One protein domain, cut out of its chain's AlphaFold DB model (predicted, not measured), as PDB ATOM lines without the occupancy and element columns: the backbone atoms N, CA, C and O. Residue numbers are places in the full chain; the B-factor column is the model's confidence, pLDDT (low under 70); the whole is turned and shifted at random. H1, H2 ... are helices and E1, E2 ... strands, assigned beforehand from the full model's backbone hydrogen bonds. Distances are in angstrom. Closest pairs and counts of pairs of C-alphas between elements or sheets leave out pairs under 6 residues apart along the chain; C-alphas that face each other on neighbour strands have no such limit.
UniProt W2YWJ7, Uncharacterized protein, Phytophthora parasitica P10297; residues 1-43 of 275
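AT A GLANCE: This is residues 1 to 43 of the 275 residues of an uncharacterized protein of Phytophthora parasitica P10297 (UniProt W2YWJ7). A long two-stranded hairpin, E1 and E2, makes most of the length of this loose piece; its turn end, residues 18 to 23, sticks out, while the short helix H1 and a looping tail, residues 30 to 43, lie toward the other end. The printed part has 43 residues with one named helix and two named strands, in the order H1, E1, E2 along the chain. The strands form one antiparallel sheet of order E1 - E2. The class is mixed, helices and strands, though under half of the residues are in named elements. The whole is loose, with a radius of gyration of the C-alphas of 11.9 A, and elongated, spanning 33 by 18 by 15 A.

HOW THE PARTS SIT: H1, residues 2 to 6, has its O i to N i+4 pair within hydrogen-bond range. A tight link of 5 residues joins it to E1, residues 12 to 18. A tight link of 4 residues then leads to E2, residues 23 to 29. E1 and E2 form a hairpin, antiparallel at 153 degrees between their directions. The C-alphas of Phe 17 and Thr 24, which face each other, are 4.4 A apart. N 12 and O 29 are within hydrogen-bond range at 2.8 A, as are N 25 and O 16 at 2.9 A. H1 and E2 are apart.

IN THESE COORDINATES: H1 runs from C-alpha 2 at (2.429, -11.574, -7.235) to C-alpha 6. E1, from Met 12 to Asn 18, is 19.0 A long. E2, from Thr 23 to Leu 29, is 18.8 A long and ends with C-alpha 29 at (-8.463, -16.436, 2.632).

THE WHOLE: The C-alphas of Gln 22 and Lys 34, 33.1 A apart, are the two farthest from each other. The printed part begins at Met 1, the chain's first residue, and has no cut. Neither link between named elements is long. The mean pLDDT of the printed part is 91.6, and no printed residue is under 70.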
ATOM      1  N   MET A   1      -0.536 -13.056 -10.004       78.94
ATOM      2  CA  MET A   1       0.093 -14.024  -9.073       78.94
ATOM      3  C   MET A   1       0.927 -13.376  -7.976       78.94
ATOM      4  O   MET A   1       0.936 -13.899  -6.869       78.94
ATOM      5  N   GLU A   2       1.571 -12.235  -8.227       84.62
ATOM      6  CA  GLU A   2       2.429 -11.574  -7.235       84.62
ATOM      7  C   GLU A   2       1.708 -11.188  -5.928       84.62
ATOM      8  O   GLU A   2       2.211 -11.483  -4.850       84.62
ATOM      9  N   LEU A   3       0.494 -10.624  -6.003       87.00
ATOM     10  CA  LEU A   3      -0.297 -10.241  -4.819       87.00
ATOM     11  C   LEU A   3      -0.539 -11.419  -3.851       87.00
ATOM     12  O   LEU A   3      -0.456 -11.266  -2.631       87.00
ATOM     13  N   ILE A   4      -0.819 -12.604  -4.405       88.12
ATOM     14  CA  ILE A   4      -1.041 -13.837  -3.636       88.12
ATOM     15  C   ILE A   4       0.271 -14.280  -2.986       88.12
ATOM     16  O   ILE A   4       0.286 -14.603  -1.803       88.12
ATOM     17  N   ALA A   5       1.378 -14.243  -3.736       87.44
ATOM     18  CA  ALA A   5       2.695 -14.612  -3.226       87.44
ATOM     19  C   ALA A   5       3.183 -13.684  -2.104       87.44
ATOM     20  O   ALA A   5       3.713 -14.148  -1.099       87.44
ATOM     21  N   GLN A   6       2.958 -12.375  -2.229       89.38
ATOM     22  CA  GLN A   6       3.310 -11.415  -1.183       89.38
ATOM     23  C   GLN A   6       2.485 -11.621   0.095       89.38
ATOM     24  O   GLN A   6       2.964 -11.309   1.184       89.38
ATOM     25  N   SER A   7       1.266 -12.149  -0.022       91.19
ATOM     26  CA  SER A   7       0.332 -12.367   1.090       91.19
ATOM     27  C   SER A   7       0.463 -13.752   1.739       91.19
ATOM     28  O   SER A   7      -0.427 -14.158   2.477       91.19
ATOM     29  N   GLU A   8       1.559 -14.477   1.493       93.81
ATOM     30  CA  GLU A   8       1.818 -15.781   2.116       93.81
ATOM     31  C   GLU A   8       1.721 -15.708   3.652       93.81
ATOM     32  O   GLU A   8       2.256 -14.794   4.287       93.81
ATOM     33  N   ASP A   9       0.988 -16.664   4.229       94.19
ATOM     34  CA  ASP A   9       0.640 -16.791   5.647       94.19
ATOM     35  C   ASP A   9      -0.093 -15.568   6.253       94.19
ATOM     36  O   ASP A   9      -0.173 -15.430   7.475       94.19
ATOM     37  N   ARG A  10      -0.676 -14.685   5.425       94.88
ATOM     38  CA  ARG A  10      -1.465 -13.525   5.873       94.88
ATOM     39  C   ARG A  10      -2.878 -13.531   5.280       94.88
ATOM     40  O   ARG A  10      -3.039 -13.867   4.108       94.88
ATOM     41  N   PRO A  11      -3.911 -13.127   6.046       94.44
ATOM     42  CA  PRO A  11      -5.252 -12.980   5.498       94.44
ATOM     43  C   PRO A  11      -5.284 -11.938   4.377       94.44
ATOM     44  O   PRO A  11      -4.763 -10.833   4.531       94.44
ATOM     45  N   MET A  12      -5.939 -12.276   3.272       93.62
ATOM     46  CA  MET A  12      -6.219 -11.372   2.163       93.62
ATOM     47  C   MET A  12      -7.685 -11.478   1.746       93.62
ATOM     48  O   MET A  12      -8.308 -12.533   1.886       93.62
ATOM     49  N   GLN A  13      -8.230 -10.381   1.226       93.69
ATOM     50  CA  GLN A  13      -9.578 -10.341   0.672       93.69
ATOM     51  C   GLN A  13      -9.534 -10.511  -0.845       93.69
ATOM     52  O   GLN A  13      -8.692  -9.927  -1.528       93.69
ATOM     53  N   LEU A  14     -10.463 -11.302  -1.370       92.06
ATOM     54  CA  LEU A  14     -10.666 -11.535  -2.791       92.06
ATOM     55  C   LEU A  14     -12.127 -11.302  -3.137       92.06
ATOM     56  O   LEU A  14     -13.027 -11.741  -2.423       92.06
ATOM     57  N   LYS A  15     -12.359 -10.661  -4.277       94.25
ATOM     58  CA  LYS A  15     -13.691 -10.507  -4.844       94.25
ATOM     59  C   LYS A  15     -13.886 -11.568  -5.917       94.25
ATOM     60  O   LYS A  15     -13.106 -11.632  -6.862       94.25
ATOM     61  N   VAL A  16     -14.900 -12.410  -5.752       94.12
ATOM     62  CA  VAL A  16     -15.191 -13.519  -6.665       94.12
ATOM     63  C   VAL A  16     -16.553 -13.292  -7.293       94.12
ATOM     64  O   VAL A  16     -17.568 -13.244  -6.594       94.12
ATOM     65  N   PHE A  17     -16.566 -13.168  -8.615       94.12
ATOM     66  CA  PHE A  17     -17.784 -13.173  -9.409       94.12
ATOM     67  C   PHE A  17     -18.123 -14.606  -9.830       94.12
ATOM     68  O   PHE A  17     -17.243 -15.356 -10.249       94.12
ATOM     69  N   ASN A  18     -19.383 -15.001  -9.672       93.06
ATOM     70  CA  ASN A  18     -19.891 -16.293 -10.111       93.06
ATOM     71  C   ASN A  18     -20.774 -16.075 -11.346       93.06
ATOM     72  O   ASN A  18     -21.855 -15.506 -11.221       93.06
ATOM     73  N   VAL A  19     -20.310 -16.539 -12.513       92.19
ATOM     74  CA  VAL A  19     -21.016 -16.388 -13.799       92.19
ATOM     75  C   VAL A  19     -22.395 -17.045 -13.757       92.19
ATOM     76  O   VAL A  19     -23.384 -16.427 -14.127       92.19
ATOM     77  N   LYS A  20     -22.491 -18.267 -13.227       93.00
ATOM     78  CA  LYS A  20     -23.752 -19.013 -13.134       93.00
ATOM     79  C   LYS A  20     -24.828 -18.255 -12.346       93.00
ATOM     80  O   LYS A  20     -25.965 -18.144 -12.797       93.00
ATOM     81  N   ALA A  21     -24.480 -17.758 -11.161       93.38
ATOM     82  CA  ALA A  21     -25.412 -17.071 -10.270       93.38
ATOM     83  C   ALA A  21     -25.538 -15.567 -10.562       93.38
ATOM     84  O   ALA A  21     -26.399 -14.915  -9.983       93.38
ATOM     85  N   GLN A  22     -24.663 -15.000 -11.402       92.12
ATOM     86  CA  GLN A  22     -24.557 -13.555 -11.648       92.12
ATOM     87  C   GLN A  22     -24.417 -12.741 -10.345       92.12
ATOM     88  O   GLN A  22     -24.948 -11.641 -10.202       92.12
ATOM     89  N   THR A  23     -23.690 -13.290  -9.365       94.06
ATOM     90  CA  THR A  23     -23.462 -12.651  -8.060       94.06
ATOM     91  C   THR A  23     -21.980 -12.473  -7.767       94.06
ATOM     92  O   THR A  23     -21.126 -13.257  -8.186       94.06
ATOM     93  N   THR A  24     -21.667 -11.433  -6.999       95.50
ATOM     94  CA  THR A  24     -20.321 -11.177  -6.488       95.50
ATOM     95  C   THR A  24     -20.289 -11.384  -4.984       95.50
ATOM     96  O   THR A  24     -21.163 -10.895  -4.272       95.50
ATOM     97  N   ARG A  25     -19.249 -12.059  -4.491       93.50
ATOM     98  CA  ARG A  25     -18.983 -12.195  -3.055       93.50
ATOM     99  C   ARG A  25     -17.560 -11.785  -2.716       93.50
ATOM    100  O   ARG A  25     -16.659 -11.900  -3.548       93.50
ATOM    101  N   GLU A  26     -17.367 -11.357  -1.480       95.50
ATOM    102  CA  GLU A  26     -16.047 -11.131  -0.904       95.50
ATOM    103  C   GLU A  26     -15.656 -12.344  -0.061       95.50
ATOM    104  O   GLU A  26     -16.455 -12.873   0.710       95.50
ATOM    105  N   LEU A  27     -14.435 -12.825  -0.263       93.81
ATOM    106  CA  LEU A  27     -13.866 -13.977   0.415       93.81
ATOM    107  C   LEU A  27     -12.589 -13.546   1.121       93.81
ATOM    108  O   LEU A  27     -11.706 -12.958   0.502       93.81
ATOM    109  N   GLN A  28     -12.464 -13.892   2.396       94.50
ATOM    110  CA  GLN A  28     -11.201 -13.797   3.110       94.50
ATOM    111  C   GLN A  28     -10.517 -15.164   3.084       94.50
ATOM    112  O   GLN A  28     -11.109 -16.157   3.505       94.50
ATOM    113  N   LEU A  29      -9.277 -15.221   2.603       93.69
ATOM    114  CA  LEU A  29      -8.463 -16.436   2.632       93.69
ATOM    115  C   LEU A  29      -7.030 -16.143   3.070       93.69
ATOM    116  O   LEU A  29      -6.580 -15.000   3.019       93.69
ATOM    117  N   THR A  30      -6.313 -17.181   3.489       95.19
ATOM    118  CA  THR A  30      -4.904 -17.098   3.890       95.19
ATOM    119  C   THR A  30      -4.094 -18.021   2.981       95.19
ATOM    120  O   THR A  30      -4.162 -19.237   3.164       95.19
ATOM    121  N   PRO A  31      -3.353 -17.492   1.990       94.31
ATOM    122  CA  PRO A  31      -2.500 -18.306   1.133       94.31
ATOM    123  C   PRO A  31      -1.389 -18.950   1.963       94.31
ATOM    124  O   PRO A  31      -0.741 -18.265   2.750       94.31
ATOM    125  N   SER A  32      -1.138 -20.246   1.800       93.69
ATOM    126  CA  SER A  32      -0.088 -20.939   2.553       93.69
ATOM    127  C   SER A  32       0.467 -22.124   1.777       93.69
ATOM    128  O   SER A  32      -0.212 -22.698   0.931       93.69
ATOM    129  N   ARG A  33       1.704 -22.520   2.083       91.69
ATOM    130  CA  ARG A  33       2.327 -23.763   1.589       91.69
ATOM    131  C   ARG A  33       2.199 -24.916   2.582       91.69
ATOM    132  O   ARG A  33       2.643 -26.022   2.299       91.69
ATOM    133  N   LYS A  34       1.601 -24.675   3.754       91.69
ATOM    134  CA  LYS A  34       1.448 -25.656   4.843       91.69
ATOM    135  C   LYS A  34       0.244 -26.573   4.615       91.69
ATOM    136  O   LYS A  34      -0.602 -26.738   5.487       91.69
ATOM    137  N   TRP A  35       0.148 -27.137   3.421       90.88
ATOM    138  CA  TRP A  35      -0.906 -28.064   3.021       90.88
ATOM    139  C   TRP A  35      -0.330 -29.029   1.970       90.88
ATOM    140  O   TRP A  35       0.701 -28.728   1.371       90.88
ATOM    141  N   PRO A  36      -0.930 -30.211   1.756       87.00
ATOM    142  CA  PRO A  36      -0.280 -31.299   1.017       87.00
ATOM    143  C   PRO A  36      -0.200 -31.105  -0.508       87.00
ATOM    144  O   PRO A  36       0.317 -31.984  -1.195       87.00
ATOM    145  N   GLY A  37      -0.735 -30.012  -1.061       87.00
ATOM    146  CA  GLY A  37      -0.770 -29.777  -2.504       87.00
ATOM    147  C   GLY A  37       0.237 -28.740  -3.002       87.00
ATOM    148  O   GLY A  37       1.210 -28.395  -2.336       87.00
ATOM    149  N   LYS A  38       0.018 -28.275  -4.237       87.75
ATOM    150  CA  LYS A  38       0.946 -27.393  -4.956       87.75
ATOM    151  C   LYS A  38       0.495 -25.938  -4.939       87.75
ATOM    152  O   LYS A  38      -0.662 -25.626  -5.215       87.75
ATOM    153  N   GLY A  39       1.445 -25.037  -4.710       90.06
ATOM    154  CA  GLY A  39       1.202 -23.597  -4.669       90.06
ATOM    155  C   GLY A  39       0.538 -23.122  -3.377       90.06
ATOM    156  O   GLY A  39       0.441 -23.853  -2.396       90.06
ATOM    157  N   LEU A  40       0.108 -21.860  -3.369       92.19
ATOM    158  CA  LEU A  40      -0.381 -21.198  -2.152       92.19
ATOM    159  C   LEU A  40      -1.882 -21.360  -1.876       92.19
ATOM    160  O   LEU A  40      -2.314 -21.155  -0.747       92.19
ATOM    161  N   LEU A  41      -2.676 -21.658  -2.908       91.19
ATOM    162  CA  LEU A  41      -4.144 -21.668  -2.828       91.19
ATOM    163  C   LEU A  41      -4.780 -22.998  -3.240       91.19
ATOM    164  O   LEU A  41      -5.951 -23.216  -2.958       91.19
ATOM    165  N   GLY A  42      -4.038 -23.857  -3.943       88.06
ATOM    166  CA  GLY A  42      -4.574 -25.117  -4.455       88.06
ATOM    167  C   GLY A  42      -5.624 -24.969  -5.547       88.06
ATOM    168  O   GLY A  42      -6.513 -25.805  -5.658       88.06
ATOM    169  N   VAL A  43      -5.521 -23.910  -6.349       87.69
ATOM    170  CA  VAL A  43      -6.410 -23.650  -7.483       87.69
ATOM    171  C   VAL A  43      -5.606 -23.489  -8.768       87.69
ATOM    172  O   VAL A  43      -4.519 -22.904  -8.762       87.69
TER     173      VAL A  43